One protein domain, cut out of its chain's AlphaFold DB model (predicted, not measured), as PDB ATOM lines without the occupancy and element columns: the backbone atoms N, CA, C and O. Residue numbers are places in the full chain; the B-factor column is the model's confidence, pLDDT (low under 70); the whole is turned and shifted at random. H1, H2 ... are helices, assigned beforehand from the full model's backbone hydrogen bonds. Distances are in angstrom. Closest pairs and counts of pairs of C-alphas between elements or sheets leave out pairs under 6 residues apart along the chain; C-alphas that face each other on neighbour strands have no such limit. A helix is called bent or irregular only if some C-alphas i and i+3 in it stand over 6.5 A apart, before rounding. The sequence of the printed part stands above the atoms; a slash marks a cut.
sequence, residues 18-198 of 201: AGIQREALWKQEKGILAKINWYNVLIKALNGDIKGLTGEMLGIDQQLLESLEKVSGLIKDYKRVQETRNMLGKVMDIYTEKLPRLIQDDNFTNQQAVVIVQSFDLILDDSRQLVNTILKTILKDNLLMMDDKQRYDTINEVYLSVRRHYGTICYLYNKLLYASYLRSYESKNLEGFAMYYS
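This is residues 18 to 198 of the 201 residues of an uncharacterized protein of Ancylomarina longa (UniProt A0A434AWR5). Four long helices, H1, H4, H5 and H6, stand side by side in an elongated up-and-down bundle, each running against the one before it in the chain. H3 crosses one end of the bundle with the four-residue H2 at its corner, and at the other end short H7 folds back from the end of H6. The printed part has 181 residues with seven named helices, H1 to H7 in order, and no named strand: all helix. It is only just loose, close to compact, with a radius of gyration of the C-alphas of 19.2 A and spans of 62 by 33 by 22 A.

H6, the longest helix, holds residues 148 to 186, 55.5 A from C-alpha 148 at (128.709, 152.422, 107.296) to C-alpha 186 at (173.175, 127.550, 129.271). H5 is residues 110 to 139, 43.7 A. H4 is residues 79 to 103, 34.7 A, with a kink of 31 degrees near residue 94; it is only just irregular, C-alphas 96 and 99 being 6.8 A apart. H1 is residues 18 to 47, 43.0 A, from C-alpha 18 at (157.362, 106.894, 126.915). H3 is residues 62 to 75, 20.2 A; H2 is residues 55 to 58 and H7 residues 190 to 196.

H6 touches H4, closest at the C-alphas of Tyr 159 and Thr 84, 5.5 A, at a shallow tilt of 23 degrees, the same way. With residues 154 to 169 alone H6 touches H5, its hairpin partner, closest at the C-alphas of Val 158 and Ile 134, 5.9 A, opposite ways at 7 degrees, a shallow tilt. H5, the hub, also touches H1, closest at the C-alphas of Asp 121 and Ile 32, 6.1 A. H4 and H5, a hairpin, only just touch, with 3 pairs of C-alphas within 8 A. H1 and H6 are apart. H3 is about perpendicular to H5 at 87 degrees and touches it, closest at the C-alphas of Leu 68 and Leu 139, 6.1 A. H2 and H3 only just touch, and only at the corner, with 3 pairs of C-alphas within 8 A. H7 touches H6, closest at the C-alphas of Leu 190 and Ser 184, 5.3 A, at a steep tilt of 48 degrees. In H3, H6 and H7 every O i to N i+4 pair is within hydrogen-bond range; H1 has 24 of 26, H4 19 of 21 and H5 22 of 26, and H2 is too short for such a pair.

The C-alphas farthest apart, those of Met 145 and Lys 188, are 62.3 A apart. The printed part has no cut and no long link. Mean pLDDT of the printed part is 86.7; residues 18 to 26, residue 29 and residues 141 to 143 are under 70.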
ATOM      1  N   ALA A  18     157.121 105.974 128.025       57.25
ATOM      2  CA  ALA A  18     157.362 106.894 126.915       57.25
ATOM      3  C   ALA A  18     156.255 106.802 125.846       57.25
ATOM      4  O   ALA A  18     155.805 107.830 125.335       57.25
ATOM      5  N   GLY A  19     155.764 105.589 125.556       57.84
ATOM      6  CA  GLY A  19     154.630 105.354 124.657       57.84
ATOM      7  C   GLY A  19     153.329 106.005 125.137       57.84
ATOM      8  O   GLY A  19     152.697 106.736 124.376       57.84
ATOM      9  N   ILE A  20     152.976 105.832 126.416       66.06
ATOM     10  CA  ILE A  20     151.766 106.425 127.017       66.06
ATOM     11  C   ILE A  20     151.821 107.963 126.993       66.06
ATOM     12  O   ILE A  20     150.829 108.615 126.668       66.06
ATOM     13  N   GLN A  21     152.978 108.565 127.300       65.50
ATOM     14  CA  GLN A  21     153.147 110.023 127.225       65.50
ATOM     15  C   GLN A  21     153.013 110.554 125.795       65.50
ATOM     16  O   GLN A  21     152.347 111.567 125.583       65.50
ATOM     17  N   ARG A  22     153.608 109.870 124.810       63.88
ATOM     18  CA  ARG A  22     153.479 110.247 123.396       63.88
ATOM     19  C   ARG A  22     152.038 110.149 122.916       63.88
ATOM     20  O   ARG A  22     151.565 111.070 122.263       63.88
ATOM     21  N   GLU A  23     151.323 109.089 123.272       65.88
ATOM     22  CA  GLU A  23     149.915 108.926 122.902       65.88
ATOM     23  C   GLU A  23     149.021 110.009 123.529       65.88
ATOM     24  O   GLU A  23     148.152 110.566 122.852       65.88
ATOM     25  N   ALA A  24     149.271 110.374 124.792       69.38
ATOM     26  CA  ALA A  24     148.573 111.467 125.465       69.38
ATOM     27  C   ALA A  24     148.812 112.826 124.779       69.38
ATOM     28  O   ALA A  24     147.849 113.543 124.501       69.38
ATOM     29  N   LEU A  25     150.070 113.146 124.449       66.50
ATOM     30  CA  LEU A  25     150.430 114.349 123.687       66.50
ATOM     31  C   LEU A  25     149.744 114.364 122.314       66.50
ATOM     32  O   LEU A  25     149.155 115.369 121.926       66.50
ATOM     33  N   TRP A  26     149.731 113.227 121.616       66.19
ATOM     34  CA  TRP A  26     149.133 113.102 120.286       66.19
ATOM     35  C   TRP A  26     147.610 113.249 120.296       66.19
ATOM     36  O   TRP A  26     147.019 113.872 119.412       66.19
ATOM     37  N   LYS A  27     146.943 112.712 121.324       74.06
ATOM     38  CA  LYS A  27     145.505 112.922 121.535       74.06
ATOM     39  C   LYS A  27     145.192 114.394 121.798       74.06
ATOM     40  O   LYS A  27     144.187 114.900 121.301       74.06
ATOM     41  N   GLN A  28     146.051 115.073 122.552       71.19
ATOM     42  CA  GLN A  28     145.893 116.487 122.852       71.19
ATOM     43  C   GLN A  28     146.102 117.363 121.612       71.19
ATOM     44  O   GLN A  28     145.285 118.235 121.331       71.19
ATOM     45  N   GLU A  29     147.114 117.059 120.802       69.38
ATOM     46  CA  GLU A  29     147.357 117.722 119.521       69.38
ATOM     47  C   GLU A  29     146.169 117.585 118.561       69.38
ATOM     48  O   GLU A  29     145.732 118.570 117.968       69.38
ATOM     49  N   LYS A  30     145.547 116.401 118.483       72.94
ATOM     50  CA  LYS A  30     144.297 116.217 117.723       72.94
ATOM     51  C   LYS A  30     143.160 117.113 118.225       72.94
ATOM     52  O   LYS A  30     142.400 117.639 117.413       72.94
ATOM     53  N   GLY A  31     143.039 117.293 119.541       74.00
ATOM     54  CA  GLY A  31     142.067 118.211 120.142       74.00
ATOM     55  C   GLY A  31     142.312 119.662 119.726       74.00
ATOM     56  O   GLY A  31     141.384 120.353 119.302       74.00
ATOM     57  N   ILE A  32     143.575 120.087 119.749       73.25
ATOM     58  CA  ILE A  32     144.001 121.410 119.289       73.25
ATOM     59  C   ILE A  32     143.673 121.586 117.799       73.25
ATOM     60  O   ILE A  32     143.042 122.574 117.427       73.25
ATOM     61  N   LEU A  33     143.999 120.612 116.945       74.44
ATOM     62  CA  LEU A  33     143.689 120.655 115.510       74.44
ATOM     63  C   LEU A  33     142.181 120.788 115.236       74.44
ATOM     64  O   LEU A  33     141.771 121.560 114.366       74.44
ATOM     65  N   ALA A  34     141.337 120.098 116.007       76.31
ATOM     66  CA  ALA A  34     139.886 120.240 115.900       76.31
ATOM     67  C   ALA A  34     139.413 121.654 116.282       76.31
ATOM     68  O   ALA A  34     138.538 122.215 115.621       76.31
ATOM     69  N   LYS A  35     140.006 122.262 117.317       79.38
ATOM     70  CA  LYS A  35     139.694 123.640 117.721       79.38
ATOM     71  C   LYS A  35     140.184 124.666 116.689       79.38
ATOM     72  O   LYS A  35     139.439 125.579 116.346       79.38
ATOM     73  N   ILE A  36     141.372 124.471 116.109       81.50
ATOM     74  CA  ILE A  36     141.919 125.295 115.012       81.50
ATOM     75  C   ILE A  36     140.973 125.342 113.810       81.50
ATOM     76  O   ILE A  36     140.860 126.377 113.149       81.50
ATOM     77  N   ASN A  37     140.254 124.253 113.535       84.06
ATOM     78  CA  ASN A  37     139.288 124.223 112.443       84.06
ATOM     79  C   ASN A  37     138.207 125.316 112.577       84.06
ATOM     80  O   ASN A  37     137.739 125.840 111.568       84.06
ATOM     81  N   TRP A  38     137.863 125.744 113.797       85.12
ATOM     82  CA  TRP A  38     136.940 126.864 114.004       85.12
ATOM     83  C   TRP A  38     137.514 128.205 113.534       85.12
ATOM     84  O   TRP A  38     136.775 129.034 113.005       85.12
ATOM     85  N   TYR A  39     138.828 128.422 113.638       89.50
ATOM     86  CA  TYR A  39     139.451 129.604 113.039       89.50
ATOM     87  C   TYR A  39     139.436 129.553 111.517       89.50
ATOM     88  O   TYR A  39     139.187 130.580 110.893       89.50
ATOM     89  N   ASN A  40     139.636 128.376 110.915       88.50
ATOM     90  CA  ASN A  40     139.490 128.201 109.467       88.50
ATOM     91  C   ASN A  40     138.082 128.559 108.996       88.50
ATOM     92  O   ASN A  40     137.918 129.290 108.021       88.50
ATOM     93  N   VAL A  41     137.070 128.075 109.716       87.75
ATOM     94  CA  VAL A  41     135.670 128.430 109.482       87.75
ATOM     95  C   VAL A  41     135.467 129.944 109.570       87.75
ATOM     96  O   VAL A  41     134.866 130.533 108.674       87.75
ATOM     97  N   LEU A  42     136.014 130.597 110.598       90.31
ATOM     98  CA  LEU A  42     135.903 132.047 110.741       90.31
ATOM     99  C   LEU A  42     136.628 132.807 109.620       90.31
ATOM    100  O   LEU A  42     136.086 133.776 109.101       90.31
ATOM    101  N   ILE A  43     137.824 132.380 109.209       92.31
ATOM    102  CA  ILE A  43     138.563 132.990 108.091       92.31
ATOM    103  C   ILE A  43     137.755 132.880 106.795       92.31
ATOM    104  O   ILE A  43     137.622 133.871 106.080       92.31
ATOM    105  N   LYS A  44     137.188 131.701 106.518       90.81
ATOM    106  CA  LYS A  44     136.301 131.449 105.375       90.81
ATOM    107  C   LYS A  44     135.083 132.365 105.386       90.81
ATOM    108  O   LYS A  44     134.831 133.055 104.400       90.81
ATOM    109  N   ALA A  45     134.405 132.463 106.529       89.81
ATOM    110  CA  ALA A  45     133.313 133.408 106.714       89.81
ATOM    111  C   ALA A  45     133.779 134.851 106.468       89.81
ATOM    112  O   ALA A  45     133.156 135.559 105.702       89.81
ATOM    113  N   LEU A  46     134.912 135.295 107.007       91.06
ATOM    114  CA  LEU A  46     135.431 136.653 106.777       91.06
ATOM    115  C   LEU A  46     135.894 136.917 105.327       91.06
ATOM    116  O   LEU A  46     135.999 138.076 104.926       91.06
ATOM    117  N   ASN A  47     136.183 135.871 104.547       89.25
ATOM    118  CA  ASN A  47     136.514 135.959 103.121       89.25
ATOM    119  C   ASN A  47     135.274 136.096 102.223       89.25
ATOM    120  O   ASN A  47     135.419 136.433 101.048       89.25
ATOM    121  N   GLY A  48     134.080 135.788 102.741       85.12
ATOM    122  CA  GLY A  48     132.917 135.501 101.900       85.12
ATOM    123  C   GLY A  48     133.024 134.166 101.156       85.12
ATOM    124  O   GLY A  48     132.289 133.943 100.203       85.12
ATOM    125  N   ASP A  49     133.936 133.282 101.572       86.94
ATOM    126  CA  ASP A  49     134.108 131.941 101.009       86.94
ATOM    127  C   ASP A  49     133.455 130.909 101.932       86.94
ATOM    128  O   ASP A  49     134.121 130.137 102.621       86.94
ATOM    129  N   ILE A  50     132.123 130.937 102.001       82.44
ATOM    130  CA  ILE A  50     131.365 129.983 102.822       82.44
ATOM    131  C   ILE A  50     130.977 128.712 102.052       82.44
ATOM    132  O   ILE A  50     130.235 127.873 102.567       82.44
ATOM    133  N   LYS A  51     131.475 128.540 100.821       79.44
ATOM    134  CA  LYS A  51     131.145 127.386  99.984       79.44
ATOM    135  C   LYS A  51     131.583 126.093 100.678       79.44
ATOM    136  O   LYS A  51     132.744 125.918 101.046       79.44
ATOM    137  N   GLY A  52     130.638 125.171 100.850       76.50
ATOM    138  CA  GLY A  52     130.872 123.891 101.524       76.50
ATOM    139  C   GLY A  52     130.797 123.941 103.054       76.50
ATOM    140  O   GLY A  52     130.982 122.900 103.680       76.50
ATOM    141  N   LEU A  53     130.505 125.096 103.665       82.62
ATOM    142  CA  LEU A  53     130.015 125.139 105.043       82.62
ATOM    143  C   LEU A  53     128.529 124.764 105.050       82.62
ATOM    144  O   LEU A  53     127.776 125.189 104.176       82.62
ATOM    145  N   THR A  54     128.106 123.971 106.031       80.62
ATOM    146  CA  THR A  54     126.691 123.645 106.247       80.62
ATOM    147  C   THR A  54     126.185 124.335 107.505       80.62
ATOM    148  O   THR A  54     126.952 124.594 108.435       80.62
ATOM    149  N   GLY A  55     124.879 124.608 107.554       73.06
ATOM    150  CA  GLY A  55     124.247 125.156 108.752       73.06
ATOM    151  C   GLY A  55     124.515 124.283 109.984       73.06
ATOM    152  O   GLY A  55     124.934 124.786 111.023       73.06
ATOM    153  N   GLU A  56     124.420 122.959 109.829       78.50
ATOM    154  CA  GLU A  56     124.743 121.978 110.873       78.50
ATOM    155  C   GLU A  56     126.169 122.146 111.428       78.50
ATOM    156  O   GLU A  56     126.353 122.175 112.644       78.50
ATOM    157  N   MET A  57     127.171 122.339 110.560       76.56
ATOM    158  CA  MET A  57     128.569 122.540 110.967       76.56
ATOM    159  C   MET A  57     128.753 123.791 111.834       76.56
ATOM    160  O   MET A  57     129.590 123.812 112.737       76.56
ATOM    161  N   LEU A  58     127.981 124.838 111.550       75.44
ATOM    162  CA  LEU A  58     128.039 126.120 112.249       75.44
ATOM    163  C   LEU A  58     127.047 126.211 113.418       75.44
ATOM    164  O   LEU A  58     127.114 127.159 114.199       75.44
ATOM    165  N   GLY A  59     126.133 125.246 113.546       76.81
ATOM    166  CA  GLY A  59     125.017 125.302 114.488       76.81
ATOM    167  C   GLY A  59     123.997 126.399 114.159       76.81
ATOM    168  O   GLY A  59     123.440 126.997 115.078       76.81
ATOM    169  N   ILE A  60     123.781 126.692 112.872       79.56
ATOM    170  CA  ILE A  60     122.791 127.661 112.370       79.56
ATOM    171  C   ILE A  60     121.901 127.007 111.306       79.56
ATOM    172  O   ILE A  60     122.269 125.991 110.724       79.56
ATOM    173  N   ASP A  61     120.722 127.561 111.038       86.69
ATOM    174  CA  ASP A  61     119.871 127.067 109.951       86.69
ATOM    175  C   ASP A  61     120.338 127.566 108.567       86.69
ATOM    176  O   ASP A  61     121.250 128.388 108.434       86.69
ATOM    177  N   GLN A  62     119.711 127.043 107.513       86.50
ATOM    178  CA  GLN A  62     120.036 127.394 106.129       86.50
ATOM    179  C   GLN A  62     119.809 128.886 105.826       86.50
ATOM    180  O   GLN A  62     120.591 129.493 105.097       86.50
ATOM    181  N   GLN A  63     118.779 129.500 106.412       87.19
ATOM    182  CA  GLN A  63     118.454 130.909 106.190       87.19
ATOM    183  C   GLN A  63     119.511 131.834 106.824       87.19
ATOM    184  O   GLN A  63     119.918 132.843 106.237       87.19
ATOM    185  N   LEU A  64     120.000 131.474 108.010       84.88
ATOM    186  CA  LEU A  64     121.105 132.146 108.687       84.88
ATOM    187  C   LEU A  64     122.426 131.959 107.936       84.88
ATOM    188  O   LEU A  64     123.212 132.902 107.854       84.88
ATOM    189  N   LEU A  65     122.661 130.784 107.343       86.88
ATOM    190  CA  LEU A  65     123.838 130.533 106.510       86.88
ATOM    191  C   LEU A  65     123.859 131.432 105.261       86.88
ATOM    192  O   LEU A  65     124.873 132.071 104.983       86.88
ATOM    193  N   GLU A  66     122.738 131.550 104.550       87.31
ATOM    194  CA  GLU A  66     122.616 132.455 103.394       87.31
ATOM    195  C   GLU A  66     122.793 133.929 103.786       87.31
ATOM    196  O   GLU A  66     123.362 134.733 103.043       87.31
ATOM    197  N   SER A  67     122.325 134.303 104.977       87.88
ATOM    198  CA  SER A  67     122.523 135.651 105.518       87.88
ATOM    199  C   SER A  67     123.998 135.916 105.834       87.88
ATOM    200  O   SER A  67     124.513 136.992 105.518       87.88
ATOM    201  N   LEU A  68     124.703 134.919 106.381       87.94
ATOM    202  CA  LEU A  68     126.142 134.990 106.634       87.94
ATOM    203  C   LEU A  68     126.918 135.215 105.334       87.94
ATOM    204  O   LEU A  68     127.837 136.031 105.322       87.94
ATOM    205  N   GLU A  69     126.540 134.548 104.240       89.25
ATOM    206  CA  GLU A  69     127.154 134.732 102.913       89.25
ATOM    207  C   GLU A  69     127.084 136.181 102.442       89.25
ATOM    208  O   GLU A  69     128.077 136.786 102.035       89.25
ATOM    209  N   LYS A  70     125.891 136.769 102.530       88.94
ATOM    210  CA  LYS A  70     125.647 138.130 102.050       88.94
ATOM    211  C   LYS A  70     126.428 139.143 102.876       88.94
ATOM    212  O   LYS A  70     127.097 140.013 102.318       88.94
ATOM    213  N   VAL A  71     126.375 139.017 104.203       89.25
ATOM    214  CA  VAL A  71     127.092 139.931 105.098       89.25
ATOM    215  C   VAL A  71     128.600 139.779 104.938       89.25
ATOM    216  O   VAL A  71     129.307 140.781 104.845       89.25
ATOM    217  N   SER A  72     129.108 138.549 104.867       89.69
ATOM    218  CA  SER A  72     130.535 138.310 104.649       89.69
ATOM    219  C   SER A  72     131.037 138.920 103.343       89.69
ATOM    220  O   SER A  72     132.066 139.597 103.345       89.69
ATOM    221  N   GLY A  73     130.275 138.774 102.255       89.56
ATOM    222  CA  GLY A  73     130.555 139.431 100.981       89.56
ATOM    223  C   GLY A  73     130.641 140.957 101.081       89.56
ATOM    224  O   GLY A  73     131.480 141.555 100.408       89.56
ATOM    225  N   LEU A  74     129.831 141.578 101.945       89.81
ATOM    226  CA  LEU A  74     129.802 143.027 102.169       89.81
ATOM    227  C   LEU A  74     130.999 143.537 102.988       89.81
ATOM    228  O   LEU A  74     131.490 144.638 102.748       89.81
ATOM    229  N   ILE A  75     131.463 142.764 103.974       90.12
ATOM    230  CA  ILE A  75     132.516 143.208 104.904       90.12
ATOM    231  C   ILE A  75     133.930 142.784 104.488       90.12
ATOM    232  O   ILE A  75     134.898 143.324 105.027       90.12
ATOM    233  N   LYS A  76     134.080 141.832 103.555       90.75
ATOM    234  CA  LYS A  76     135.371 141.188 103.240       90.75
ATOM    235  C   LYS A  76     136.498 142.170 102.901       90.75
ATOM    236  O   LYS A  76     137.646 141.929 103.276       90.75
ATOM    237  N   ASP A  77     136.184 143.290 102.252       92.62
ATOM    238  CA  ASP A  77     137.183 144.247 101.763       92.62
ATOM    239  C   ASP A  77     137.593 145.297 102.810       92.62
ATOM    240  O   ASP A  77     138.525 146.073 102.593       92.62
ATOM    241  N   TYR A  78     136.975 145.293 103.997       93.31
ATOM    242  CA  TYR A  78     137.401 146.169 105.087       93.31
ATOM    243  C   TYR A  78     138.815 145.804 105.554       93.31
ATOM    244  O   TYR A  78     139.115 144.653 105.884       93.31
ATOM    245  N   LYS A  79     139.679 146.816 105.709       95.31
ATOM    246  CA  LYS A  79     141.061 146.648 106.198       95.31
ATOM    247  C   LYS A  79     141.138 145.830 107.494       95.31
ATOM    248  O   LYS A  79     141.957 144.925 107.611       95.31
ATOM    249  N   ARG A  80     140.250 146.096 108.454       96.00
ATOM    250  CA  ARG A  80     140.198 145.357 109.727       96.00
ATOM    251  C   ARG A  80     139.791 143.896 109.564       96.00
ATOM    252  O   ARG A  80     140.236 143.063 110.349       96.00
ATOM    253  N   VAL A  81     139.004 143.558 108.543       95.31
ATOM    254  CA  VAL A  81     138.670 142.165 108.220       95.31
ATOM    255  C   VAL A  81     139.895 141.437 107.663       95.31
ATOM    256  O   VAL A  81     140.170 140.310 108.073       95.31
ATOM    257  N   GLN A  82     140.685 142.093 106.807       96.00
ATOM    258  CA  GLN A  82     141.973 141.566 106.328       96.00
ATOM    259  C   GLN A  82     142.953 141.337 107.492       96.00
ATOM    260  O   GLN A  82     143.519 140.257 107.643       96.00
ATOM    261  N   GLU A  83     143.113 142.328 108.374       96.88
ATOM    262  CA  GLU A  83     143.973 142.213 109.560       96.88
ATOM    263  C   GLU A  83     143.513 141.095 110.504       96.88
ATOM    264  O   GLU A  83     144.340 140.348 111.028       96.88
ATOM    265  N   THR A  84     142.199 140.943 110.686       96.31
ATOM    266  CA  THR A  84     141.613 139.865 111.493       96.31
ATOM    267  C   THR A  84     141.968 138.496 110.921       96.31
ATOM    268  O   THR A  84     142.478 137.648 111.652       96.31
ATOM    269  N   ARG A  85     141.784 138.290 109.611       94.94
ATOM    270  CA  ARG A  85     142.166 137.039 108.936       94.94
ATOM    271  C   ARG A  85     143.654 136.743 109.068       94.94
ATOM    272  O   ARG A  85     144.021 135.622 109.405       94.94
ATOM    273  N   ASN A  86     144.501 137.754 108.890       96.75
ATOM    274  CA  ASN A  86     145.946 137.606 109.043       96.75
ATOM    275  C   ASN A  86     146.337 137.194 110.469       96.75
ATOM    276  O   ASN A  86     147.217 136.353 110.644       96.75
ATOM    277  N   MET A  87     145.695 137.761 111.497       96.56
ATOM    278  CA  MET A  87     145.931 137.352 112.886       96.56
ATOM    279  C   MET A  87     145.495 135.907 113.125       96.56
ATOM    280  O   MET A  87     146.272 135.141 113.684       96.56
ATOM    281  N   LEU A  88     144.304 135.515 112.663       94.94
ATOM    282  CA  LEU A  88     143.824 134.136 112.787       94.94
ATOM    283  C   LEU A  88     144.758 133.149 112.074       94.94
ATOM    284  O   LEU A  88     145.124 132.140 112.665       94.94
ATOM    285  N   GLY A  89     145.238 133.472 110.870       94.50
ATOM    286  CA  GLY A  89     146.226 132.651 110.162       94.50
ATOM    287  C   GLY A  89     147.541 132.495 110.935       94.50
ATOM    288  O   GLY A  89     148.076 131.395 111.031       94.50
ATOM    289  N   LYS A  90     148.034 133.566 111.571       94.75
ATOM    290  CA  LYS A  90     149.216 133.491 112.448       94.75
ATOM    291  C   LYS A  90     148.965 132.681 113.718       94.75
ATOM    292  O   LYS A  90     149.879 132.014 114.190       94.75
ATOM    293  N   VAL A  91     147.756 132.742 114.281       92.75
ATOM    294  CA  VAL A  91     147.368 131.863 115.391       92.75
ATOM    295  C   VAL A  91     147.460 130.407 114.948       92.75
ATOM    296  O   VAL A  91     148.069 129.605 115.648       92.75
ATOM    297  N   MET A  92     146.904 130.072 113.783       91.88
ATOM    298  CA  MET A  92     146.969 128.709 113.260       91.88
ATOM    299  C   MET A  92     148.412 128.233 113.091       91.88
ATOM    300  O   MET A  92     148.743 127.178 113.612       91.88
ATOM    301  N   ASP A  93     149.272 129.040 112.464       92.75
ATOM    302  CA  ASP A  93     150.706 128.754 112.303       92.75
ATOM    303  C   ASP A  93     151.410 128.486 113.647       92.75
ATOM    304  O   ASP A  93     152.232 127.574 113.759       92.75
ATOM    305  N   ILE A  94     151.049 129.221 114.708       92.06
ATOM    306  CA  ILE A  94     151.581 128.942 116.048       92.06
ATOM    307  C   ILE A  94     151.230 127.522 116.488       92.06
ATOM    308  O   ILE A  94     152.107 126.808 116.963       92.06
ATOM    309  N   TYR A  95     149.980 127.102 116.333       88.12
ATOM    310  CA  TYR A  95     149.552 125.794 116.812       88.12
ATOM    311  C   TYR A  95     149.962 124.632 115.901       88.12
ATOM    312  O   TYR A  95     150.243 123.557 116.421       88.12
ATOM    313  N   THR A  96     149.978 124.810 114.577       86.06
ATOM    314  CA  THR A  96     150.243 123.714 113.630       86.06
ATOM    315  C   THR A  96     151.720 123.516 113.331       86.06
ATOM    316  O   THR A  96     152.126 122.401 113.042       86.06
ATOM    317  N   GLU A  97     152.528 124.576 113.399       88.50
ATOM    318  CA  GLU A  97     153.942 124.514 113.011       88.50
ATOM    319  C   GLU A  97     154.871 124.815 114.182       88.50
ATOM    320  O   GLU A  97     155.806 124.066 114.469       88.50
ATOM    321  N   LYS A  98     154.636 125.926 114.883       92.00
ATOM    322  CA  LYS A  98     155.611 126.439 115.853       92.00
ATOM    323  C   LYS A  98     155.580 125.717 117.192       92.00
ATOM    324  O   LYS A  98     156.635 125.424 117.750       92.00
ATOM    325  N   LEU A  99     154.392 125.446 117.722       90.31
ATOM    326  CA  LEU A  99     154.217 124.757 118.994       90.31
ATOM    327  C   LEU A  99     154.754 123.318 118.925       90.31
ATOM    328  O   LEU A  99     155.564 122.990 119.788       90.31
ATOM    329  N   PRO A 100     154.433 122.493 117.906       87.69
ATOM    330  CA  PRO A 100     155.037 121.169 117.768       87.69
ATOM    331  C   PRO A 100     156.565 121.223 117.738       87.69
ATOM    332  O   PRO A 100     157.214 120.478 118.468       87.69
ATOM    333  N   ARG A 101     157.149 122.169 116.985       90.25
ATOM    334  CA  ARG A 101     158.606 122.373 116.969       90.25
ATOM    335  C   ARG A 101     159.156 122.699 118.352       90.25
ATOM    336  O   ARG A 101     160.133 122.087 118.755       90.25
ATOM    337  N   LEU A 102     158.531 123.628 119.077       91.44
ATOM    338  CA  LEU A 102     158.928 124.018 120.435       91.44
ATOM    339  C   LEU A 102     158.861 122.866 121.438       91.44
ATOM    340  O   LEU A 102     159.675 122.806 122.344       91.44
ATOM    341  N   ILE A 103     157.905 121.955 121.286       88.56
ATOM    342  CA  ILE A 103     157.809 120.772 122.145       88.56
ATOM    343  C   ILE A 103     158.889 119.728 121.816       88.56
ATOM    344  O   ILE A 103     159.254 118.936 122.679       88.56
ATOM    345  N   GLN A 104     159.396 119.724 120.582       86.75
ATOM    346  CA  GLN A 104     160.376 118.759 120.072       86.75
ATOM    347  C   GLN A 104     161.828 119.261 120.120       86.75
ATOM    348  O   GLN A 104     162.722 118.550 119.676       86.75
ATOM    349  N   ASP A 105     162.085 120.468 120.625       87.75
ATOM    350  CA  ASP A 105     163.415 121.095 120.595       87.75
ATOM    351  C   ASP A 105     164.375 120.616 121.705       87.75
ATOM    352  O   ASP A 105     165.451 121.189 121.878       87.75
ATOM    353  N   ASP A 106     163.965 119.601 122.475       86.81
ATOM    354  CA  ASP A 106     164.660 119.005 123.625       86.81
ATOM    355  C   ASP A 106     165.044 119.984 124.758       86.81
ATOM    356  O   ASP A 106     165.683 119.594 125.739       86.81
ATOM    357  N   ASN A 107     164.598 121.247 124.707       93.94
ATOM    358  CA  ASN A 107     164.844 122.222 125.771       93.94
ATOM    359  C   ASN A 107     163.850 122.088 126.932       93.94
ATOM    360  O   ASN A 107     164.030 122.730 127.968       93.94
ATOM    361  N   PHE A 108     162.815 121.256 126.816       93.12
ATOM    362  CA  PHE A 108     161.821 121.006 127.862       93.12
ATOM    363  C   PHE A 108     161.774 119.527 128.236       93.12
ATOM    364  O   PHE A 108     161.876 118.653 127.383       93.12
ATOM    365  N   THR A 109     161.568 119.225 129.521       90.62
ATOM    366  CA  THR A 109     161.306 117.836 129.922       90.62
ATOM    367  C   THR A 109     159.945 117.381 129.397       90.62
ATOM    368  O   THR A 109     159.049 118.204 129.212       90.62
ATOM    369  N   ASN A 110     159.725 116.069 129.263       85.69
ATOM    370  CA  ASN A 110     158.424 115.531 128.836       85.69
ATOM    371  C   ASN A 110     157.248 116.072 129.667       85.69
ATOM    372  O   ASN A 110     156.188 116.382 129.132       85.69
ATOM    373  N   GLN A 111     157.432 116.228 130.983       86.75
ATOM    374  CA  GLN A 111     156.396 116.787 131.852       86.75
ATOM    375  C   GLN A 111     156.146 118.274 131.563       86.75
ATOM    376  O   GLN A 111     154.997 118.708 131.543       86.75
ATOM    377  N   GLN A 112     157.200 119.058 131.316       91.25
ATOM    378  CA  GLN A 112     157.065 120.466 130.936       91.25
ATOM    379  C   GLN A 112     156.385 120.612 129.572       91.25
ATOM    380  O   GLN A 112     155.508 121.458 129.428       91.25
ATOM    381  N   ALA A 113     156.728 119.755 128.612       89.19
ATOM    382  CA  ALA A 113     156.086 119.701 127.307       89.19
ATOM    383  C   ALA A 113     154.569 119.474 127.419       89.19
ATOM    384  O   ALA A 113     153.792 120.234 126.844       89.19
ATOM    385  N   VAL A 114     154.135 118.503 128.232       85.44
ATOM    386  CA  VAL A 114     152.704 118.259 128.497       85.44
ATOM    387  C   VAL A 114     152.018 119.507 129.061       85.44
ATOM    388  O   VAL A 114     150.963 119.904 128.570       85.44
ATOM    389  N   VAL A 115     152.622 120.172 130.051       90.00
ATOM    390  CA  VAL A 115     152.057 121.395 130.653       90.00
ATOM    391  C   VAL A 115     151.970 122.543 129.643       90.00
ATOM    392  O   VAL A 115     151.002 123.306 129.658       90.00
ATOM    393  N   ILE A 116     152.951 122.670 128.746       91.62
ATOM    394  CA  ILE A 116     152.929 123.675 127.679       91.62
ATOM    395  C   ILE A 116     151.740 123.419 126.750       91.62
ATOM    396  O   ILE A 116     150.934 124.327 126.545       91.62
ATOM    397  N   VAL A 117     151.582 122.192 126.241       87.75
ATOM    398  CA  VAL A 117     150.457 121.842 125.357       87.75
ATOM    399  C   VAL A 117     149.119 122.070 126.069       87.75
ATOM    400  O   VAL A 117     148.220 122.668 125.487       87.75
ATOM    401  N   GLN A 118     148.999 121.704 127.351       87.06
ATOM    402  CA  GLN A 118     147.812 121.992 128.175       87.06
ATOM    403  C   GLN A 118     147.516 123.484 128.319       87.06
ATOM    404  O   GLN A 118     146.361 123.890 128.214       87.06
ATOM    405  N   SER A 119     148.538 124.315 128.506       91.06
ATOM    406  CA  SER A 119     148.364 125.769 128.612       91.06
ATOM    407  C   SER A 119     147.815 126.366 127.312       91.06
ATOM    408  O   SER A 119     146.931 127.219 127.335       91.06
ATOM    409  N   PHE A 120     148.318 125.890 126.173       90.00
ATOM    410  CA  PHE A 120     147.833 126.276 124.852       90.00
ATOM    411  C   PHE A 120     146.419 125.758 124.574       90.00
ATOM    412  O   PHE A 120     145.598 126.495 124.036       90.00
ATOM    413  N   ASP A 121     146.109 124.534 124.990       85.75
ATOM    414  CA  ASP A 121     144.785 123.934 124.831       85.75
ATOM    415  C   ASP A 121     143.697 124.686 125.619       85.75
ATOM    416  O   ASP A 121     142.598 124.891 125.100       85.75
ATOM    417  N   LEU A 122     144.028 125.173 126.823       86.88
ATOM    418  CA  LEU A 122     143.156 126.029 127.638       86.88
ATOM    419  C   LEU A 122     142.863 127.367 126.953       86.88
ATOM    420  O   LEU A 122     141.708 127.768 126.856       86.88
ATOM    421  N   ILE A 123     143.893 128.042 126.427       88.12
ATOM    422  CA  ILE A 123     143.692 129.285 125.663       88.12
ATOM    423  C   ILE A 123     142.832 129.001 124.428       88.12
ATOM    424  O   ILE A 123     141.985 129.806 124.050       88.12
ATOM    425  N   LEU A 124     143.026 127.849 123.793       83.38
ATOM    426  CA  LEU A 124     142.287 127.474 122.602       83.38
ATOM    427  C   LEU A 124     140.839 127.044 122.904       83.38
ATOM    428  O   LEU A 124     139.992 127.139 122.020       83.38
ATOM    429  N   ASP A 125     140.491 126.622 124.118       81.88
ATOM    430  CA  ASP A 125     139.086 126.375 124.487       81.88
ATOM    431  C   ASP A 125     138.242 127.655 124.439       81.88
ATOM    432  O   ASP A 125     137.124 127.649 123.908       81.88
ATOM    433  N   ASP A 126     138.819 128.785 124.855       80.75
ATOM    434  CA  ASP A 126     138.183 130.101 124.733       80.75
ATOM    435  C   ASP A 126     137.947 130.491 123.261       80.75
ATOM    436  O   ASP A 126     137.083 131.318 122.943       80.75
ATOM    437  N   SER A 127     138.672 129.869 122.324       77.94
ATOM    438  CA  SER A 127     138.594 130.205 120.905       77.94
ATOM    439  C   SER A 127     137.266 129.830 120.257       77.94
ATOM    440  O   SER A 127     136.762 130.584 119.423       77.94
ATOM    441  N   ARG A 128     136.649 128.713 120.662       75.94
ATOM    442  CA  ARG A 128     135.347 128.293 120.125       75.94
ATOM    443  C   ARG A 128     134.264 129.304 120.491       75.94
ATOM    444  O   ARG A 128     133.424 129.646 119.659       75.94
ATOM    445  N   GLN A 129     134.295 129.810 121.723       82.69
ATOM    446  CA  GLN A 129     133.371 130.851 122.167       82.69
ATOM    447  C   GLN A 129     133.631 132.173 121.442       82.69
ATOM    448  O   GLN A 129     132.675 132.817 121.005       82.69
ATOM    449  N   LEU A 130     134.900 132.546 121.252       86.81
ATOM    450  CA  LEU A 130     135.285 133.722 120.473       86.81
ATOM    451  C   LEU A 130     134.760 133.639 119.030       86.81
ATOM    452  O   LEU A 130     134.099 134.568 118.577       86.81
ATOM    453  N   VAL A 131     135.003 132.524 118.330       86.75
ATOM    454  CA  VAL A 131     134.543 132.306 116.947       86.75
ATOM    455  C   VAL A 131     133.025 132.394 116.861       86.75
ATOM    456  O   VAL A 131     132.507 133.169 116.060       86.75
ATOM    457  N   ASN A 132     132.311 131.670 117.722       84.19
ATOM    458  CA  ASN A 132     130.850 131.699 117.743       84.19
ATOM    459  C   ASN A 132     130.305 133.103 118.021       84.19
ATOM    460  O   ASN A 132     129.349 133.532 117.379       84.19
ATOM    461  N   THR A 133     130.915 133.827 118.961       85.06
ATOM    462  CA  THR A 133     130.527 135.204 119.282       85.06
ATOM    463  C   THR A 133     130.746 136.119 118.085       85.06
ATOM    464  O   THR A 133     129.853 136.881 117.739       85.06
ATOM    465  N   ILE A 134     131.888 136.009 117.405       87.50
ATOM    466  CA  ILE A 134     132.189 136.808 116.214       87.50
ATOM    467  C   ILE A 134     131.200 136.512 115.087       87.50
ATOM    468  O   ILE A 134     130.646 137.451 114.523       87.50
ATOM    469  N   LEU A 135     130.944 135.238 114.778       87.38
ATOM    470  CA  LEU A 135     129.992 134.856 113.731       87.38
ATOM    471  C   LEU A 135     128.589 135.401 114.035       87.38
ATOM    472  O   LEU A 135     127.959 135.987 113.159       87.38
ATOM    473  N   LYS A 136     128.132 135.302 115.290       81.69
ATOM    474  CA  LYS A 136     126.855 135.889 115.728       81.69
ATOM    475  C   LYS A 136     126.845 137.416 115.654       81.69
ATOM    476  O   LYS A 136     125.842 137.993 115.254       81.69
ATOM    477  N   THR A 137     127.941 138.077 116.017       83.75
ATOM    478  CA  THR A 137     128.074 139.536 115.923       83.75
ATOM    479  C   THR A 137     128.035 140.013 114.472       83.75
ATOM    480  O   THR A 137     127.410 141.029 114.195       83.75
ATOM    481  N   ILE A 138     128.633 139.264 113.541       83.62
ATOM    482  CA  ILE A 138     128.533 139.523 112.097       83.62
ATOM    483  C   ILE A 138     127.092 139.318 111.605       83.62
ATOM    484  O   ILE A 138     126.622 140.063 110.755       83.62
ATOM    485  N   LEU A 139     126.380 138.332 112.149       80.00
ATOM    486  CA  LEU A 139     125.007 137.998 111.763       80.00
ATOM    487  C   LEU A 139     123.913 138.845 112.417       80.00
ATOM    488  O   LEU A 139     122.760 138.706 112.018       80.00
ATOM    489  N   LYS A 140     124.239 139.684 113.413       73.31
ATOM    490  CA  LYS A 140     123.256 140.477 114.169       73.31
ATOM    491  C   LYS A 140     122.249 141.142 113.231       73.31
ATOM    492  O   LYS A 140     122.655 141.701 112.212       73.31
ATOM    493  N   ASP A 141     120.983 141.123 113.655       55.31
ATOM    494  CA  ASP A 141     119.749 141.109 112.847       55.31
ATOM    495  C   ASP A 141     119.572 142.129 111.729       55.31
ATOM    496  O   ASP A 141     118.568 142.071 111.037       55.31
ATOM    497  N   ASN A 142     120.499 143.047 111.506       60.19
ATOM    498  CA  ASN A 142     120.400 143.995 110.418       60.19
ATOM    499  C   ASN A 142     121.763 144.554 109.999       60.19
ATOM    500  O   ASN A 142     121.837 145.718 109.629       60.19
ATOM    501  N   LEU A 143     122.851 143.766 109.989       67.12
ATOM    502  CA  LEU A 143     124.119 144.254 109.410       67.12
ATOM    503  C   LEU A 143     123.955 144.759 107.963       67.12
ATOM    504  O   LEU A 143     124.653 145.681 107.540       67.12
ATOM    505  N   LEU A 144     122.998 144.186 107.228       70.19
ATOM    506  CA  LEU A 144     122.591 144.639 105.895       70.19
ATOM    507  C   LEU A 144     121.876 146.003 105.901       70.19
ATOM    508  O   LEU A 144     121.932 146.707 104.901       70.19
ATOM    509  N   MET A 145     121.233 146.380 107.010       78.69
ATOM    510  CA  MET A 145     120.540 147.666 107.191       78.69
ATOM    511  C   MET A 145     121.349 148.664 108.034       78.69
ATOM    512  O   MET A 145     120.887 149.778 108.268       78.69
ATOM    513  N   MET A 146     122.532 148.272 108.517       84.56
ATOM    514  CA  MET A 146     123.443 149.166 109.225       84.56
ATOM    515  C   MET A 146     123.996 150.216 108.272       84.56
ATOM    516  O   MET A 146     124.379 149.899 107.140       84.56
ATOM    517  N   ASP A 147     124.135 151.437 108.778       87.38
ATOM    518  CA  ASP A 147     124.968 152.436 108.122       87.38
ATOM    519  C   ASP A 147     126.459 152.040 108.177       87.38
ATOM    520  O   ASP A 147     126.880 151.119 108.890       87.38
ATOM    521  N   ASP A 148     127.285 152.742 107.403       86.25
ATOM    522  CA  ASP A 148     128.709 152.422 107.296       86.25
ATOM    523  C   ASP A 148     129.460 152.559 108.628       86.25
ATOM    524  O   ASP A 148     130.423 151.821 108.864       86.25
ATOM    525  N   LYS A 149     129.015 153.453 109.521       88.75
ATOM    526  CA  LYS A 149     129.625 153.642 110.840       88.75
ATOM    527  C   LYS A 149     129.300 152.463 111.751       88.75
ATOM    528  O   LYS A 149     130.212 151.892 112.342       88.75
ATOM    529  N   GLN A 150     128.033 152.071 111.847       87.88
ATOM    530  CA  GLN A 150     127.591 150.927 112.648       87.88
ATOM    531  C   GLN A 150     128.272 149.631 112.191       87.88
ATOM    532  O   GLN A 150     128.741 148.837 113.016       87.88
ATOM    533  N   ARG A 151     128.400 149.443 110.871       88.25
ATOM    534  CA  ARG A 151     129.110 148.295 110.295       88.25
ATOM    535  C   ARG A 151     130.596 148.324 110.646       88.25
ATOM    536  O   ARG A 151     131.152 147.310 111.065       88.25
ATOM    537  N   TYR A 152     131.237 149.485 110.529       88.81
ATOM    538  CA  TYR A 152     132.638 149.663 110.906       88.81
ATOM    539  C   TYR A 152     132.890 149.418 112.399       88.81
ATOM    540  O   TYR A 152     133.875 148.764 112.746       88.81
ATOM    541  N   ASP A 153     132.012 149.909 113.275       90.19
ATOM    542  CA  ASP A 153     132.102 149.712 114.723       90.19
ATOM    543  C   ASP A 153     131.978 148.220 115.071       90.19
ATOM    544  O   ASP A 153     132.814 147.685 115.798       90.19
ATOM    545  N   THR A 154     131.041 147.507 114.441       89.38
ATOM    546  CA  THR A 154     130.906 146.046 114.584       89.38
ATOM    547  C   THR A 154     132.179 145.311 114.139       89.38
ATOM    548  O   THR A 154     132.713 144.465 114.860       89.38
ATOM    549  N   ILE A 155     132.728 145.661 112.970       91.75
ATOM    550  CA  ILE A 155     133.989 145.087 112.467       91.75
ATOM    551  C   ILE A 155     135.159 145.405 113.414       91.75
ATOM    552  O   ILE A 155     136.056 144.579 113.597       91.75
ATOM    553  N   ASN A 156     135.170 146.590 114.029       93.44
ATOM    554  CA  ASN A 156     136.179 146.963 115.015       93.44
ATOM    555  C   ASN A 156     136.148 146.055 116.241       93.44
ATOM    556  O   ASN A 156     137.197 145.619 116.704       93.44
ATOM    557  N   GLU A 157     134.962 145.782 116.776       91.94
ATOM    558  CA  GLU A 157     134.798 144.932 117.955       91.94
ATOM    559  C   GLU A 157     135.300 143.511 117.693       91.94
ATOM    560  O   GLU A 157     136.035 142.946 118.513       91.94
ATOM    561  N   VAL A 158     134.982 142.964 116.514       92.00
ATOM    562  CA  VAL A 158     135.518 141.680 116.044       92.00
ATOM    563  C   VAL A 158     137.045 141.726 115.996       92.00
ATOM    564  O   VAL A 158     137.713 140.883 116.602       92.00
ATOM    565  N   TYR A 159     137.604 142.745 115.340       95.31
ATOM    566  CA  TYR A 159     139.049 142.929 115.227       95.31
ATOM    567  C   TYR A 159     139.738 143.014 116.596       95.31
ATOM    568  O   TYR A 159     140.734 142.331 116.828       95.31
ATOM    569  N   LEU A 160     139.214 143.819 117.525       95.75
ATOM    570  CA  LEU A 160     139.791 143.997 118.860       95.75
ATOM    571  C   LEU A 160     139.739 142.709 119.685       95.75
ATOM    572  O   LEU A 160     140.694 142.401 120.403       95.75
ATOM    573  N   SER A 161     138.656 141.941 119.560       93.06
ATOM    574  CA  SER A 161     138.491 140.661 120.255       93.06
ATOM    575  C   SER A 161     139.508 139.630 119.765       93.06
ATOM    576  O   SER A 161     140.230 139.044 120.576       93.06
ATOM    577  N   VAL A 162     139.654 139.483 118.443       94.50
ATOM    578  CA  VAL A 162     140.677 138.605 117.848       94.50
ATOM    579  C   VAL A 162     142.079 139.087 118.190       94.50
ATOM    580  O   VAL A 162     142.922 138.281 118.573       94.50
ATOM    581  N   ARG A 163     142.341 140.396 118.120       95.88
ATOM    582  CA  ARG A 163     143.651 140.974 118.440       95.88
ATOM    583  C   ARG A 163     144.074 140.695 119.878       95.88
ATOM    584  O   ARG A 163     145.236 140.364 120.104       95.88
ATOM    585  N   ARG A 164     143.159 140.826 120.844       94.25
ATOM    586  CA  ARG A 164     143.438 140.505 122.253       94.25
ATOM    587  C   ARG A 164     143.828 139.036 122.396       94.25
ATOM    588  O   ARG A 164     144.847 138.738 123.008       94.25
ATOM    589  N   HIS A 165     143.050 138.146 121.788       92.88
ATOM    590  CA  HIS A 165     143.288 136.709 121.849       92.88
ATOM    591  C   HIS A 165     144.613 136.303 121.180       92.88
ATOM    592  O   HIS A 165     145.434 135.615 121.785       92.88
ATOM    593  N   TYR A 166     144.871 136.822 119.976       94.25
ATOM    594  CA  TYR A 166     146.146 136.687 119.270       94.25
ATOM    595  C   TYR A 166     147.327 137.153 120.134       94.25
ATOM    596  O   TYR A 166     148.335 136.456 120.231       94.25
ATOM    597  N   GLY A 167     147.186 138.293 120.820       95.38
ATOM    598  CA  GLY A 167     148.200 138.815 121.734       95.38
ATOM    599  C   GLY A 167     148.549 137.850 122.869       95.38
ATOM    600  O   GLY A 167     149.730 137.634 123.131       95.38
ATOM    601  N   THR A 168     147.548 137.228 123.499       94.88
ATOM    602  CA  THR A 168     147.750 136.227 124.562       94.88
ATOM    603  C   THR A 168     148.542 135.020 124.063       94.88
ATOM    604  O   THR A 168     149.509 134.605 124.702       94.88
ATOM    605  N   ILE A 169     148.174 134.491 122.893       94.06
ATOM    606  CA  ILE A 169     148.828 133.324 122.285       94.06
ATOM    607  C   ILE A 169     150.284 133.650 121.935       94.06
ATOM    608  O   ILE A 169     151.195 132.905 122.298       94.06
ATOM    609  N   CYS A 170     150.524 134.792 121.283       95.50
ATOM    610  CA  CYS A 170     151.875 135.239 120.953       95.50
ATOM    611  C   CYS A 170     152.728 135.476 122.197       95.50
ATOM    612  O   CYS A 170     153.900 135.108 122.206       95.50
ATOM    613  N   TYR A 171     152.161 136.083 123.241       96.88
ATOM    614  CA  TYR A 171     152.875 136.321 124.489       96.88
ATOM    615  C   TYR A 171     153.342 135.007 125.123       96.88
ATOM    616  O   TYR A 171     154.523 134.881 125.452       96.88
ATOM    617  N   LEU A 172     152.447 134.018 125.248       96.31
ATOM    618  CA  LEU A 172     152.802 132.712 125.801       96.31
ATOM    619  C   LEU A 172     153.879 132.024 124.955       96.31
ATOM    620  O   LEU A 172     154.904 131.608 125.498       96.31
ATOM    621  N   TYR A 173     153.679 131.952 123.634       96.56
ATOM    622  CA  TYR A 173     154.635 131.321 122.725       96.56
ATOM    623  C   TYR A 173     156.020 131.970 122.813       96.56
ATOM    624  O   TYR A 173     157.012 131.280 123.027       96.56
ATOM    625  N   ASN A 174     156.094 133.300 122.728       96.75
ATOM    626  CA  ASN A 174     157.365 134.021 122.765       96.75
ATOM    627  C   ASN A 174     158.076 133.866 124.114       96.75
ATOM    628  O   ASN A 174     159.302 133.780 124.154       96.75
ATOM    629  N   LYS A 175     157.327 133.797 125.221       98.12
ATOM    630  CA  LYS A 175     157.901 133.563 126.549       98.12
ATOM    631  C   LYS A 175     158.536 132.177 126.655       98.12
ATOM    632  O   LYS A 175     159.611 132.040 127.233       98.12
ATOM    633  N   LEU A 176     157.890 131.159 126.090       97.50
ATOM    634  CA  LEU A 176     158.427 129.800 126.070       97.50
ATOM    635  C   LEU A 176     159.601 129.666 125.099       97.50
ATOM    636  O   LEU A 176     160.609 129.070 125.460       97.50
ATOM    637  N   LEU A 177     159.527 130.290 123.922       97.19
ATOM    638  CA  LEU A 177     160.649 130.346 122.985       97.19
ATOM    639  C   LEU A 177     161.875 131.019 123.617       97.19
ATOM    640  O   LEU A 177     162.991 130.541 123.460       97.19
ATOM    641  N   TYR A 178     161.671 132.092 124.386       97.25
ATOM    642  CA  TYR A 178     162.746 132.735 125.141       97.25
ATOM    643  C   TYR A 178     163.334 131.819 126.226       97.25
ATOM    644  O   TYR A 178     164.548 131.791 126.422       97.25
ATOM    645  N   ALA A 179     162.500 131.040 126.921       97.69
ATOM    646  CA  ALA A 179     162.983 130.053 127.886       97.69
ATOM    647  C   ALA A 179     163.802 128.940 127.209       97.69
ATOM    648  O   ALA A 179     164.842 128.550 127.735       97.69
ATOM    649  N   SER A 180     163.364 128.468 126.039       96.50
ATOM    650  CA  SER A 180     164.111 127.522 125.203       96.50
ATOM    651  C   SER A 180     165.466 128.104 124.775       96.50
ATOM    652  O   SER A 180     166.504 127.486 125.017       96.50
ATOM    653  N   TYR A 181     165.482 129.348 124.285       96.50
ATOM    654  CA  TYR A 181     166.712 130.077 123.964       96.50
ATOM    655  C   TYR A 181     167.679 130.135 125.154       96.50
ATOM    656  O   TYR A 181     168.862 129.835 125.002       96.50
ATOM    657  N   LEU A 182     167.190 130.487 126.350       97.94
ATOM    658  CA  LEU A 182     168.028 130.583 127.546       97.94
ATOM    659  C   LEU A 182     168.638 129.225 127.925       97.94
ATOM    660  O   LEU A 182     169.817 129.149 128.252       97.94
ATOM    661  N   ARG A 183     167.873 128.137 127.813       97.06
ATOM    662  CA  ARG A 183     168.376 126.778 128.070       97.06
ATOM    663  C   ARG A 183     169.398 126.329 127.028       97.06
ATOM    664  O   ARG A 183     170.410 125.720 127.374       97.06
ATOM    665  N   SER A 184     169.184 126.685 125.764       96.50
ATOM    666  CA  SER A 184     170.165 126.475 124.697       96.50
ATOM    667  C   SER A 184     171.447 127.282 124.937       96.50
ATOM    668  O   SER A 184     172.545 126.783 124.703       96.50
ATOM    669  N   TYR A 185     171.338 128.500 125.475       96.25
ATOM    670  CA  TYR A 185     172.487 129.302 125.902       96.25
ATOM    671  C   TYR A 185     173.270 128.617 127.033       96.25
ATOM    672  O   TYR A 185     174.481 128.422 126.924       96.25
ATOM    673  N   GLU A 186     172.580 128.202 128.096       96.56
ATOM    674  CA  GLU A 186     173.175 127.550 129.271       96.56
ATOM    675  C   GLU A 186     173.850 126.212 128.927       96.56
ATOM    676  O   GLU A 186     174.910 125.888 129.463       96.56
ATOM    677  N   SER A 187     173.275 125.459 127.986       95.44
ATOM    678  CA  SER A 187     173.822 124.194 127.478       95.44
ATOM    679  C   SER A 187     174.869 124.359 126.369       95.44
ATOM    680  O   SER A 187     175.398 123.360 125.883       95.44
ATOM    681  N   LYS A 188     175.214 125.600 125.988       95.25
ATOM    682  CA  LYS A 188     176.155 125.931 124.899       95.25
ATOM    683  C   LYS A 188     175.733 125.399 123.518       95.25
ATOM    684  O   LYS A 188     176.588 125.121 122.683       95.25
ATOM    685  N   ASN A 189     174.429 125.308 123.258       93.88
ATOM    686  CA  ASN A 189     173.836 124.846 121.999       93.88
ATOM    687  C   ASN A 189     173.043 125.950 121.257       93.88
ATOM    688  O   ASN A 189     171.977 125.712 120.691       93.88
ATOM    689  N   LEU A 190     173.540 127.192 121.261       93.12
ATOM    690  CA  LEU A 190     172.875 128.312 120.572       93.12
ATOM    691  C   LEU A 190     172.784 128.129 119.055       93.12
ATOM    692  O   LEU A 190     171.805 128.549 118.444       93.12
ATOM    693  N   GLU A 191     173.804 127.526 118.448       90.81
ATOM    694  CA  GLU A 191     173.833 127.276 117.006       90.81
ATOM    695  C   GLU A 191     172.733 126.286 116.601       90.81
ATOM    696  O   GLU A 191     171.982 126.553 115.661       90.81
ATOM    697  N   GLY A 192     172.561 125.205 117.373       88.81
ATOM    698  CA  GLY A 192     171.470 124.251 117.185       88.81
ATOM    699  C   GLY A 192     170.101 124.915 117.306       88.81
ATOM    700  O   GLY A 192     169.256 124.733 116.431       88.81
ATOM    701  N   PHE A 193     169.902 125.764 118.319       92.50
ATOM    702  CA  PHE A 193     168.678 126.558 118.460       92.50
ATOM    703  C   PHE A 193     168.419 127.447 117.232       92.50
ATOM    704  O   PHE A 193     167.325 127.431 116.663       92.50
ATOM    705  N   ALA A 194     169.422 128.210 116.788       89.88
ATOM    706  CA  ALA A 194     169.280 129.132 115.665       89.88
ATOM    707  C   ALA A 194     168.979 128.405 114.343       89.88
ATOM    708  O   ALA A 194     168.142 128.863 113.558       89.88
ATOM    709  N   MET A 195     169.611 127.248 114.120       87.19
ATOM    710  CA  MET A 195     169.344 126.383 112.972       87.19
ATOM    711  C   MET A 195     167.929 125.794 113.031       87.19
ATOM    712  O   MET A 195     167.186 125.871 112.050       87.19
ATOM    713  N   TYR A 196     167.526 125.263 114.187       86.88
ATOM    714  CA  TYR A 196     166.227 124.620 114.385       86.88
ATOM    715  C   TYR A 196     165.056 125.585 114.154       86.88
ATOM    716  O   TYR A 196     164.102 125.270 113.435       86.88
ATOM    717  N   TYR A 197     165.168 126.815 114.663       89.25
ATOM    718  CA  TYR A 197     164.181 127.874 114.437       89.25
ATOM    719  C   TYR A 197     164.378 128.650 113.134       89.25
ATOM    720  O   TYR A 197     163.668 129.625 112.890       89.25
ATOM    721  N   SER A 198     165.282 128.187 112.262       79.19
ATOM    722  CA  SER A 198     165.506 128.754 110.929       79.19
ATOM    723  C   SER A 198     165.744 130.270 110.952       79.19
ATOM    724  O   SER A 198     165.308 130.972 110.043       79.19
TER     725      SER A 198